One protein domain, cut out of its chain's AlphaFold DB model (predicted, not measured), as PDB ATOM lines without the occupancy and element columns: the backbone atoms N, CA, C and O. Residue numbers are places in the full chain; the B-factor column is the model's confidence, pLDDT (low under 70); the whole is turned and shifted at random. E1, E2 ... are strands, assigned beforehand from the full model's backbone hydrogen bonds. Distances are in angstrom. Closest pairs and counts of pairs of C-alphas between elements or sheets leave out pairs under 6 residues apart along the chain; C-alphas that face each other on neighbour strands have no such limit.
ATOM      1  N   ALA A 402     -40.488  -7.279 -38.445       86.88
ATOM      2  CA  ALA A 402     -41.463  -8.111 -37.752       86.88
ATOM      3  C   ALA A 402     -41.643  -7.657 -36.292       86.88
ATOM      4  O   ALA A 402     -40.704  -7.196 -35.638       86.88
ATOM      5  N   LYS A 403     -42.861  -7.836 -35.772       85.06
ATOM      6  CA  LYS A 403     -43.159  -7.752 -34.337       85.06
ATOM      7  C   LYS A 403     -43.174  -9.172 -33.770       85.06
ATOM      8  O   LYS A 403     -43.843 -10.044 -34.323       85.06
ATOM      9  N   LYS A 404     -42.425  -9.424 -32.697       85.88
ATOM     10  CA  LYS A 404     -42.254 -10.759 -32.105       85.88
ATOM     11  C   LYS A 404     -42.696 -10.771 -30.655       85.88
ATOM     12  O   LYS A 404     -42.365  -9.860 -29.906       85.88
ATOM     13  N   SER A 405     -43.447 -11.796 -30.267       82.06
ATOM     14  CA  SER A 405     -43.736 -12.024 -28.854       82.06
ATOM     15  C   SER A 405     -42.456 -12.489 -28.164       82.06
ATOM     16  O   SER A 405     -41.707 -13.296 -28.715       82.06
ATOM     17  N   VAL A 406     -42.191 -11.941 -26.984       78.56
ATOM     18  CA  VAL A 406     -41.042 -12.299 -26.156       78.56
ATOM     19  C   VAL A 406     -41.514 -12.521 -24.730       78.56
ATOM     20  O   VAL A 406     -42.444 -11.867 -24.261       78.56
ATOM     21  N   ASN A 407     -40.857 -13.434 -24.024       72.75
ATOM     22  CA  ASN A 407     -41.002 -13.510 -22.584       72.75
ATOM     23  C   ASN A 407     -39.941 -12.602 -21.957       72.75
ATOM     24  O   ASN A 407     -38.766 -12.595 -22.328       72.75
ATOM     25  N   ILE A 408     -40.391 -11.756 -21.043       68.62
ATOM     26  CA  ILE A 408     -39.509 -10.857 -20.311       68.62
ATOM     27  C   ILE A 408     -39.666 -11.213 -18.849       68.62
ATOM     28  O   ILE A 408     -40.773 -11.125 -18.311       68.62
ATOM     29  N   GLY A 409     -38.566 -11.680 -18.258       67.69
ATOM     30  CA  GLY A 409     -38.463 -11.880 -16.819       67.69
ATOM     31  C   GLY A 409     -38.453 -10.544 -16.076       67.69
ATOM     32  O   GLY A 409     -38.582  -9.481 -16.680       67.69
ATOM     33  N   ALA A 410     -38.277 -10.588 -14.756       69.25
ATOM     34  CA  ALA A 410     -38.150  -9.363 -13.974       69.25
ATOM     35  C   ALA A 410     -36.975  -8.513 -14.491       69.25
ATOM     36  O   ALA A 410     -35.861  -9.020 -14.660       69.25
ATOM     37  N   MET A 411     -37.220  -7.228 -14.748       72.06
ATOM     38  CA  MET A 411     -36.190  -6.300 -15.220       72.06
ATOM     39  C   MET A 411     -36.226  -4.982 -14.462       72.06
ATOM     40  O   MET A 411     -37.293  -4.489 -14.113       72.06
ATOM     41  N   GLU A 412     -35.052  -4.386 -14.261       69.75
ATOM     42  CA  GLU A 412     -34.937  -3.025 -13.749       69.75
ATOM     43  C   GLU A 412     -34.682  -2.048 -14.897       69.75
ATOM     44  O   GLU A 412     -33.750  -2.231 -15.689       69.75
ATOM     45  N   VAL A 413     -35.477  -0.981 -14.960       67.56
ATOM     46  CA  VAL A 413     -35.309   0.109 -15.926       67.56
ATOM     47  C   VAL A 413     -34.980   1.394 -15.180       67.56
ATOM     48  O   VAL A 413     -35.616   1.731 -14.183       67.56
ATOM     49  N   ASP A 414     -33.966   2.111 -15.657       65.56
ATOM     50  CA  ASP A 414     -33.567   3.408 -15.112       65.56
ATOM     51  C   ASP A 414     -34.463   4.524 -15.675       65.56
ATOM     52  O   ASP A 414     -34.492   4.753 -16.887       65.56
ATOM     53  N   LEU A 415     -35.197   5.208 -14.793       60.19
ATOM     54  CA  LEU A 415     -36.100   6.312 -15.125       60.19
ATOM     55  C   LEU A 415     -35.358   7.624 -15.411       60.19
ATOM     56  O   LEU A 415     -35.943   8.529 -16.000       60.19
ATOM     57  N   SER A 416     -34.086   7.751 -15.010       55.44
ATOM     58  CA  SER A 416     -33.319   8.994 -15.200       55.44
ATOM     59  C   SER A 416     -33.069   9.335 -16.676       55.44
ATOM     60  O   SER A 416     -32.802  10.487 -17.022       55.44
ATOM     61  N   ASN A 417     -33.242   8.357 -17.567       55.78
ATOM     62  CA  ASN A 417     -33.258   8.556 -19.006       55.78
ATOM     63  C   ASN A 417     -34.698   8.802 -19.482       55.78
ATOM     64  O   ASN A 417     -35.407   7.860 -19.835       55.78
ATOM     65  N   ASN A 418     -35.091  10.082 -19.539       44.53
ATOM     66  CA  ASN A 418     -36.419  10.646 -19.874       44.53
ATOM     67  C   ASN A 418     -37.099  10.187 -21.196       44.53
ATOM     68  O   ASN A 418     -38.061  10.805 -21.645       44.53
ATOM     69  N   GLY A 419     -36.647   9.114 -21.847       51.84
ATOM     70  CA  GLY A 419     -37.293   8.543 -23.029       51.84
ATOM     71  C   GLY A 419     -37.324   7.018 -23.098       51.84
ATOM     72  O   GLY A 419     -37.904   6.512 -24.055       51.84
ATOM     73  N   ALA A 420     -36.743   6.299 -22.128       56.28
ATOM     74  CA  ALA A 420     -36.646   4.839 -22.181       56.28
ATOM     75  C   ALA A 420     -37.963   4.134 -21.845       56.28
ATOM     76  O   ALA A 420     -38.190   3.048 -22.350       56.28
ATOM     77  N   LEU A 421     -38.842   4.737 -21.039       60.59
ATOM     78  CA  LEU A 421     -40.104   4.135 -20.616       60.59
ATOM     79  C   LEU A 421     -41.242   5.151 -20.763       60.59
ATOM     80  O   LEU A 421     -41.177   6.249 -20.213       60.59
ATOM     81  N   ARG A 422     -42.278   4.803 -21.526       63.59
ATOM     82  CA  ARG A 422     -43.452   5.651 -21.769       63.59
ATOM     83  C   ARG A 422     -44.719   4.888 -21.405       63.59
ATOM     84  O   ARG A 422     -44.916   3.758 -21.853       63.59
ATOM     85  N   HIS A 423     -45.598   5.525 -20.637       59.88
ATOM     86  CA  HIS A 423     -46.979   5.066 -20.528       59.88
ATOM     87  C   HIS A 423     -47.674   5.292 -21.867       59.88
ATOM     88  O   HIS A 423     -47.546   6.359 -22.476       59.88
ATOM     89  N   THR A 424     -48.395   4.283 -22.342       59.38
ATOM     90  CA  THR A 424     -49.255   4.465 -23.509       59.38
ATOM     91  C   THR A 424     -50.582   5.106 -23.082       59.38
ATOM     92  O   THR A 424     -50.857   5.288 -21.896       59.38
ATOM     93  N   LYS A 425     -51.432   5.464 -24.050       56.56
ATOM     94  CA  LYS A 425     -52.791   5.958 -23.765       56.56
ATOM     95  C   LYS A 425     -53.715   4.868 -23.196       56.56
ATOM     96  O   LYS A 425     -54.818   5.191 -22.765       56.56
ATOM     97  N   VAL A 426     -53.289   3.604 -23.224       59.25
ATOM     98  CA  VAL A 426     -54.049   2.446 -22.753       59.25
ATOM     99  C   VAL A 426     -53.562   2.082 -21.350       59.25
ATOM    100  O   VAL A 426     -52.371   1.866 -21.121       59.25
ATOM    101  N   ALA A 427     -54.482   2.042 -20.386       56.94
ATOM    102  CA  ALA A 427     -54.160   1.670 -19.012       56.94
ATOM    103  C   ALA A 427     -53.632   0.224 -18.956       56.94
ATOM    104  O   ALA A 427     -54.236  -0.676 -19.532       56.94
ATOM    105  N   GLY A 428     -52.509   0.006 -18.263       61.06
ATOM    106  CA  GLY A 428     -51.858  -1.310 -18.166       61.06
ATOM    107  C   GLY A 428     -50.908  -1.653 -19.321       61.06
ATOM    108  O   GLY A 428     -50.354  -2.754 -19.331       61.06
ATOM    109  N   GLU A 429     -50.692  -0.726 -20.263       71.50
ATOM    110  CA  GLU A 429     -49.719  -0.869 -21.347       71.50
ATOM    111  C   GLU A 429     -48.524   0.081 -21.202       71.50
ATOM    112  O   GLU A 429     -48.663   1.306 -21.079       71.50
ATOM    113  N   PHE A 430     -47.331  -0.495 -21.307       72.75
ATOM    114  CA  PHE A 430     -46.048   0.180 -21.172       72.75
ATOM    115  C   PHE A 430     -45.218  -0.009 -22.430       72.75
ATOM    116  O   PHE A 430     -45.253  -1.058 -23.075       72.75
ATOM    117  N   LEU A 431     -44.425   1.001 -22.756       75.50
ATOM    118  CA  LEU A 431     -43.514   0.965 -23.884       75.50
ATOM    119  C   LEU A 431     -42.106   1.270 -23.393       75.50
ATOM    120  O   LEU A 431     -41.884   2.312 -22.782       75.50
ATOM    121  N   CYS A 432     -41.170   0.358 -23.651       76.69
ATOM    122  CA  CYS A 432     -39.764   0.514 -23.305       76.69
ATOM    123  C   CYS A 432     -38.896   0.559 -24.571       76.69
ATOM    124  O   CYS A 432     -38.865  -0.404 -25.331       76.69
ATOM    125  N   GLU A 433     -38.198   1.666 -24.817       77.50
ATOM    126  CA  GLU A 433     -37.225   1.806 -25.908       77.50
ATOM    127  C   GLU A 433     -35.812   1.528 -25.365       77.50
ATOM    128  O   GLU A 433     -35.348   2.183 -24.432       77.50
ATOM    129  N   THR A 434     -35.112   0.550 -25.945       75.75
ATOM    130  CA  THR A 434     -33.779   0.123 -25.493       75.75
ATOM    131  C   THR A 434     -32.908  -0.392 -26.648       75.75
ATOM    132  O   THR A 434     -33.309  -0.379 -27.810       75.75
ATOM    133  N   GLN A 435     -31.683  -0.815 -26.338       78.75
ATOM    134  CA  GLN A 435     -30.775  -1.489 -27.265       78.75
ATOM    135  C   GLN A 435     -30.644  -2.958 -26.871       78.75
ATOM    136  O   GLN A 435     -30.362  -3.276 -25.713       78.75
ATOM    137  N   TRP A 436     -30.812  -3.848 -27.842       83.75
ATOM    138  CA  TRP A 436     -30.479  -5.255 -27.694       83.75
ATOM    139  C   TRP A 436     -29.120  -5.536 -28.336       83.75
ATOM    140  O   TRP A 436     -28.959  -5.347 -29.539       83.75
ATOM    141  N   SER A 437     -28.149  -5.973 -27.534       85.00
ATOM    142  CA  SER A 437     -26.855  -6.443 -28.033       85.00
ATOM    143  C   SER A 437     -26.999  -7.879 -28.523       85.00
ATOM    144  O   SER A 437     -27.316  -8.765 -27.729       85.00
ATOM    145  N   LEU A 438     -26.781  -8.096 -29.819       90.50
ATOM    146  CA  LEU A 438     -26.686  -9.427 -30.403       90.50
ATOM    147  C   LEU A 438     -25.257  -9.940 -30.216       90.50
ATOM    148  O   LEU A 438     -24.308  -9.348 -30.740       90.50
ATOM    149  N   GLU A 439     -25.114 -11.060 -29.517       90.00
ATOM    150  CA  GLU A 439     -23.863 -11.805 -29.407       90.00
ATOM    151  C   GLU A 439     -24.036 -13.166 -30.084       90.00
ATOM    152  O   GLU A 439     -25.086 -13.784 -29.966       90.00
ATOM    153  N   VAL A 440     -23.021 -13.606 -30.830       90.19
ATOM    154  CA  VAL A 440     -22.987 -14.936 -31.451       90.19
ATOM    155  C   VAL A 440     -21.647 -15.583 -31.150       90.19
ATOM    156  O   VAL A 440     -20.601 -14.962 -31.364       90.19
ATOM    157  N   ALA A 441     -21.664 -16.818 -30.647       87.38
ATOM    158  CA  ALA A 441     -20.463 -17.540 -30.217       87.38
ATOM    159  C   ALA A 441     -19.605 -16.709 -29.231       87.38
ATOM    160  O   ALA A 441     -18.374 -16.668 -29.317       87.38
ATOM    161  N   GLY A 442     -20.272 -15.980 -28.325       84.88
ATOM    162  CA  GLY A 442     -19.643 -15.113 -27.321       84.88
ATOM    163  C   GLY A 442     -18.969 -13.849 -27.871       84.88
ATOM    164  O   GLY A 442     -18.168 -13.227 -27.169       84.88
ATOM    165  N   LYS A 443     -19.238 -13.468 -29.126       89.31
ATOM    166  CA  LYS A 443     -18.710 -12.248 -29.755       89.31
ATOM    167  C   LYS A 443     -19.848 -11.310 -30.124       89.31
ATOM    168  O   LYS A 443     -20.846 -11.735 -30.700       89.31
ATOM    169  N   GLU A 444     -19.660 -10.022 -29.862       90.81
ATOM    170  CA  GLU A 444     -20.617  -8.992 -30.258       90.81
ATOM    171  C   GLU A 444     -20.729  -8.917 -31.788       90.81
ATOM    172  O   GLU A 444     -19.739  -8.737 -32.502       90.81
ATOM    173  N   VAL A 445     -21.958  -9.050 -32.284       92.81
ATOM    174  CA  VAL A 445     -22.317  -8.792 -33.680       92.81
ATOM    175  C   VAL A 445     -22.691  -7.323 -33.838       92.81
ATOM    176  O   VAL A 445     -22.266  -6.679 -34.794       92.81
ATOM    177  N   GLY A 446     -23.466  -6.776 -32.902       88.75
ATOM    178  CA  GLY A 446     -23.837  -5.366 -32.876       88.75
ATOM    179  C   GLY A 446     -25.107  -5.108 -32.072       88.75
ATOM    180  O   GLY A 446     -25.724  -6.024 -31.534       88.75
ATOM    181  N   ASN A 447     -25.512  -3.840 -32.019       86.25
ATOM    182  CA  ASN A 447     -26.656  -3.392 -31.230       86.25
ATOM    183  C   ASN A 447     -27.865  -3.102 -32.127       86.25
ATOM    184  O   ASN A 447     -27.750  -2.408 -33.139       86.25
ATOM    185  N   ILE A 448     -29.028  -3.621 -31.736       85.38
ATOM    186  CA  ILE A 448     -30.303  -3.441 -32.427       85.38
ATOM    187  C   ILE A 448     -31.197  -2.543 -31.561       85.38
ATOM    188  O   ILE A 448     -31.537  -2.928 -30.439       85.38
ATOM    189  N   PRO A 449     -31.626  -1.366 -32.055       84.19
ATOM    190  CA  PRO A 449     -32.599  -0.541 -31.353       84.19
ATOM    191  C   PRO A 449     -33.952  -1.247 -31.349       84.19
ATOM    192  O   PRO A 449     -34.522  -1.544 -32.405       84.19
ATOM    193  N   VAL A 450     -34.490  -1.485 -30.162       82.75
ATOM    194  CA  VAL A 450     -35.746  -2.204 -29.978       82.75
ATOM    195  C   VAL A 450     -36.725  -1.406 -29.136       82.75
ATOM    196  O   VAL A 450     -36.360  -0.650 -28.239       82.75
ATOM    197  N   GLU A 451     -37.996  -1.594 -29.444       85.06
ATOM    198  CA  GLU A 451     -39.119  -1.156 -28.642       85.06
ATOM    199  C   GLU A 451     -39.831  -2.394 -28.098       85.06
ATOM    200  O   GLU A 451     -40.131  -3.333 -28.843       85.06
ATOM    201  N   ILE A 452     -40.091  -2.377 -26.798       83.56
ATOM    202  CA  ILE A 452     -40.773  -3.416 -26.050       83.56
ATOM    203  C   ILE A 452     -42.139  -2.875 -25.635       83.56
ATOM    204  O   ILE A 452     -42.225  -2.031 -24.746       83.56
ATOM    205  N   SER A 453     -43.208  -3.360 -26.258       84.44
ATOM    206  CA  SER A 453     -44.578  -3.108 -25.802       84.44
ATOM    207  C   SER A 453     -44.980  -4.192 -24.805       84.44
ATOM    208  O   SER A 453     -44.908  -5.377 -25.128       84.44
ATOM    209  N   MET A 454     -45.397  -3.803 -23.608       82.94
ATOM    210  CA  MET A 454     -45.766  -4.698 -22.514       82.94
ATOM    211  C   MET A 454     -47.196  -4.414 -22.083       82.94
ATOM    212  O   MET A 454     -47.522  -3.267 -21.797       82.94
ATOM    213  N   THR A 455     -48.022  -5.448 -21.989       82.44
ATOM    214  CA  THR A 455     -49.411  -5.372 -21.525       82.44
ATOM    215  C   THR A 455     -49.560  -6.262 -20.296       82.44
ATOM    216  O   THR A 455     -49.059  -7.386 -20.306       82.44
ATOM    217  N   ASN A 456     -50.246  -5.781 -19.254       78.31
ATOM    218  CA  ASN A 456     -50.412  -6.484 -17.970       78.31
ATOM    219  C   ASN A 456     -49.061  -6.824 -17.307       78.31
ATOM    220  O   ASN A 456     -48.801  -7.959 -16.918       78.31
ATOM    221  N   TYR A 457     -48.163  -5.845 -17.236       75.88
ATOM    222  CA  TYR A 457     -46.956  -5.919 -16.411       75.88
ATOM    223  C   TYR A 457     -47.127  -5.004 -15.197       75.88
ATOM    224  O   TYR A 457     -47.740  -3.941 -15.306       75.88
ATOM    225  N   VAL A 458     -46.596  -5.412 -14.047       75.25
ATOM    226  CA  VAL A 458     -46.608  -4.614 -12.818       75.25
ATOM    227  C   VAL A 458     -45.307  -3.824 -12.737       75.25
ATOM    228  O   VAL A 458     -44.239  -4.322 -13.099       75.25
ATOM    229  N   MET A 459     -45.413  -2.569 -12.308       74.62
ATOM    230  CA  MET A 459     -44.281  -1.665 -12.170       74.62
ATOM    231  C   MET A 459     -44.172  -1.186 -10.731       74.62
ATOM    232  O   MET A 459     -45.024  -0.433 -10.265       74.62
ATOM    233  N   ASP A 460     -43.084  -1.572 -10.075       77.12
ATOM    234  CA  ASP A 460     -42.789  -1.188  -8.701       77.12
ATOM    235  C   ASP A 460     -41.585  -0.244  -8.678       77.12
ATOM    236  O   ASP A 460     -40.503  -0.565  -9.177       77.12
ATOM    237  N   VAL A 461     -41.756   0.945  -8.095       73.75
ATOM    238  CA  VAL A 461     -40.641   1.875  -7.883       73.75
ATOM    239  C   VAL A 461     -39.718   1.289  -6.822       73.75
ATOM    240  O   VAL A 461     -40.157   0.971  -5.718       73.75
ATOM    241  N   ILE A 462     -38.428   1.167  -7.138       76.94
ATOM    242  CA  ILE A 462     -37.444   0.655  -6.186       76.94
ATOM    243  C   ILE A 462     -37.152   1.759  -5.159       76.94
ATOM    244  O   ILE A 462     -36.696   2.838  -5.552       76.94
ATOM    245  N   PRO A 463     -37.378   1.525  -3.848       76.06
ATOM    246  CA  PRO A 463     -37.128   2.535  -2.825       76.06
ATOM    247  C   PRO A 463     -35.684   3.046  -2.877       76.06
ATOM    248  O   PRO A 463     -34.745   2.263  -3.009       76.06
ATOM    249  N   ASN A 464     -35.499   4.363  -2.741       74.62
ATOM    250  CA  ASN A 464     -34.191   5.038  -2.765       74.62
ATOM    251  C   ASN A 464     -33.399   4.881  -4.082       74.62
ATOM    252  O   ASN A 464     -32.172   4.989  -4.084       74.62
ATOM    253  N   SER A 465     -34.082   4.635  -5.203       75.56
ATOM    254  CA  SER A 465     -33.473   4.477  -6.525       75.56
ATOM    255  C   SER A 465     -34.290   5.193  -7.601       75.56
ATOM    256  O   SER A 465     -35.511   5.263  -7.522       75.56
ATOM    257  N   ASN A 466     -33.634   5.661  -8.667       67.56
ATOM    258  CA  ASN A 466     -34.306   6.163  -9.875       67.56
ATOM    259  C   ASN A 466     -34.731   5.015 -10.806       67.56
ATOM    260  O   ASN A 466     -34.747   5.169 -12.024       67.56
ATOM    261  N   ARG A 467     -35.008   3.831 -10.258       70.31
ATOM    262  CA  ARG A 467     -35.288   2.626 -11.036       70.31
ATOM    263  C   ARG A 467     -36.669   2.086 -10.736       70.31
ATOM    264  O   ARG A 467     -37.161   2.182  -9.614       70.31
ATOM    265  N   VAL A 468     -37.240   1.455 -11.748       71.38
ATOM    266  CA  VAL A 468     -38.470   0.678 -11.634       71.38
ATOM    267  C   VAL A 468     -38.179  -0.782 -11.904       71.38
ATOM    268  O   VAL A 468     -37.464  -1.112 -12.851       71.38
ATOM    269  N   SER A 469     -38.734  -1.643 -11.062       75.44
ATOM    270  CA  SER A 469     -38.830  -3.073 -11.305       75.44
ATOM    271  C   SER A 469     -40.078  -3.332 -12.136       75.44
ATOM    272  O   SER A 469     -41.163  -2.868 -11.791       75.44
ATOM    273  N   ILE A 470     -39.922  -4.047 -13.242       74.00
ATOM    274  CA  ILE A 470     -41.014  -4.485 -14.103       74.00
ATOM    275  C   ILE A 470     -41.132  -5.995 -13.946       74.00
ATOM    276  O   ILE A 470     -40.200  -6.730 -14.281       74.00
ATOM    277  N   THR A 471     -42.271  -6.453 -13.438       76.69
ATOM    278  CA  THR A 471     -42.571  -7.867 -13.198       76.69
ATOM    279  C   THR A 471     -43.773  -8.300 -14.033       76.69
ATOM    280  O   THR A 471     -44.710  -7.540 -14.284       76.69
ATOM    281  N   LYS A 472     -43.709  -9.528 -14.550       77.62
ATOM    282  CA  LYS A 472     -44.755 -10.100 -15.399       77.62
ATOM    283  C   LYS A 472     -45.918 -10.571 -14.521       77.62
ATOM    284  O   LYS A 472     -45.695 -11.397 -13.641       77.62
ATOM    285  N   ASP A 473     -47.128 -10.080 -14.783       75.38
ATOM    286  CA  ASP A 473     -48.362 -10.628 -14.200       75.38
ATOM    287  C   ASP A 473     -48.748 -11.956 -14.890       75.38
ATOM    288  O   ASP A 473     -48.244 -12.272 -15.971       75.38
ATOM    289  N   GLU A 474     -49.683 -12.729 -14.334       74.50
ATOM    290  CA  GLU A 474     -50.136 -14.022 -14.880       74.50
ATOM    291  C   GLU A 474     -50.609 -13.926 -16.343       74.50
ATOM    292  O   GLU A 474     -50.467 -14.870 -17.122       74.50
ATOM    293  N   ARG A 475     -51.136 -12.761 -16.743       77.50
ATOM    294  CA  ARG A 475     -51.604 -12.461 -18.110       77.50
ATOM    295  C   ARG A 475     -50.673 -11.528 -18.884       77.50
ATOM    296  O   ARG A 475     -51.074 -10.978 -19.914       77.50
ATOM    297  N   GLY A 476     -49.456 -11.321 -18.384       76.81
ATOM    298  CA  GLY A 476     -48.468 -10.433 -18.980       76.81
ATOM    299  C   GLY A 476     -48.070 -10.877 -20.384       76.81
ATOM    300  O   GLY A 476     -47.713 -12.036 -20.607       76.81
ATOM    301  N   GLN A 477     -48.094  -9.950 -21.337       82.56
ATOM    302  CA  GLN A 477     -47.607 -10.170 -22.697       82.56
ATOM    303  C   GLN A 477     -46.608  -9.090 -23.075       82.56
ATOM    304  O   GLN A 477     -46.853  -7.907 -22.844       82.56
ATOM    305  N   ALA A 478     -45.489  -9.494 -23.667       82.06
ATOM    306  CA  ALA A 478     -44.494  -8.566 -24.166       82.06
ATOM    307  C   ALA A 478     -44.204  -8.810 -25.642       82.06
ATOM    308  O   ALA A 478     -44.215  -9.935 -26.153       82.06
ATOM    309  N   TRP A 479     -43.943  -7.707 -26.323       84.88
ATOM    310  CA  TRP A 479     -43.780  -7.647 -27.754       84.88
ATOM    311  C   TRP A 479     -42.575  -6.807 -28.103       84.88
ATOM    312  O   TRP A 479     -42.495  -5.644 -27.726       84.88
ATOM    313  N   LEU A 480     -41.678  -7.382 -28.884       85.56
ATOM    314  CA  LEU A 480     -40.472  -6.742 -29.358       85.56
ATOM    315  C   LEU A 480     -40.638  -6.337 -30.821       85.56
ATOM    316  O   LEU A 480     -41.106  -7.126 -31.648       85.56
ATOM    317  N   ARG A 481     -40.227  -5.119 -31.160       86.06
ATOM    318  CA  ARG A 481     -40.075  -4.660 -32.546       86.06
ATOM    319  C   ARG A 481     -38.860  -3.753 -32.676       86.06
ATOM    320  O   ARG A 481     -38.397  -3.183 -31.697       86.06
TER     321      ARG A 481
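Overview. This is residues 402 to 481 of the 496 residues of the protein "DUF4365 domain-containing protein" of Xanthomonas euroxanthea (UniProt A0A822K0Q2). One strongly twisted sheet is folded over on itself into a small, partly open barrel, with sharp bends in E5 and E6 turning its two walls toward each other. The long hairpin of E4 and E5 runs out to a tip at Ala 441 and Gly 442, at one end of the longest axis. The 80 printed residues have six named strands, E1 to E6, and no named helix: the class is all strand, in a branched antiparallel sheet. The whole is compact, with a radius of gyration of the C-alphas of 13.4 A and spans of 37 by 29 by 22 A.

Along the chain. E1 is residues 404 to 406, beginning at C-alpha (-42.254, -10.759, -32.105). E2 is 411 to 414 and E3 is 421 to 423. E4, 429 to 440, is 31.9 A long; E5, 443 to 461, 34.0 A; E6, 467 to 481, 23.2 A, ending at C-alpha (-40.075, -4.660, -32.546).

Arrangement. E1 pairs with E6 (N 404 to O 480, 2.8 A), as does E2 (N 413 to O 468, 2.9 A), both on one side of E6. E5 lies on the other side (N 453 to O 479, 2.8 A). E3, E4, E5 and E6 form a meander, each strand the antiparallel neighbour of the one before; N 422 and O 431 are 2.8 A apart, N 434 and O 450 2.9 A. E4 bends by 58 degrees at 433, E5 by 103 at 456, E6 by 118 at 474. The closest C-alphas of E2 and E3, Val 413 and Leu 421, are 7.8 A apart.

Size, cuts and confidence. The C-alphas farthest apart, Lys 425 and Ala 441, are 40.5 A apart. The printed part has no cut and no long link. pLDDT is under 70 at residues 408 to 410, 412 to 428 and 466.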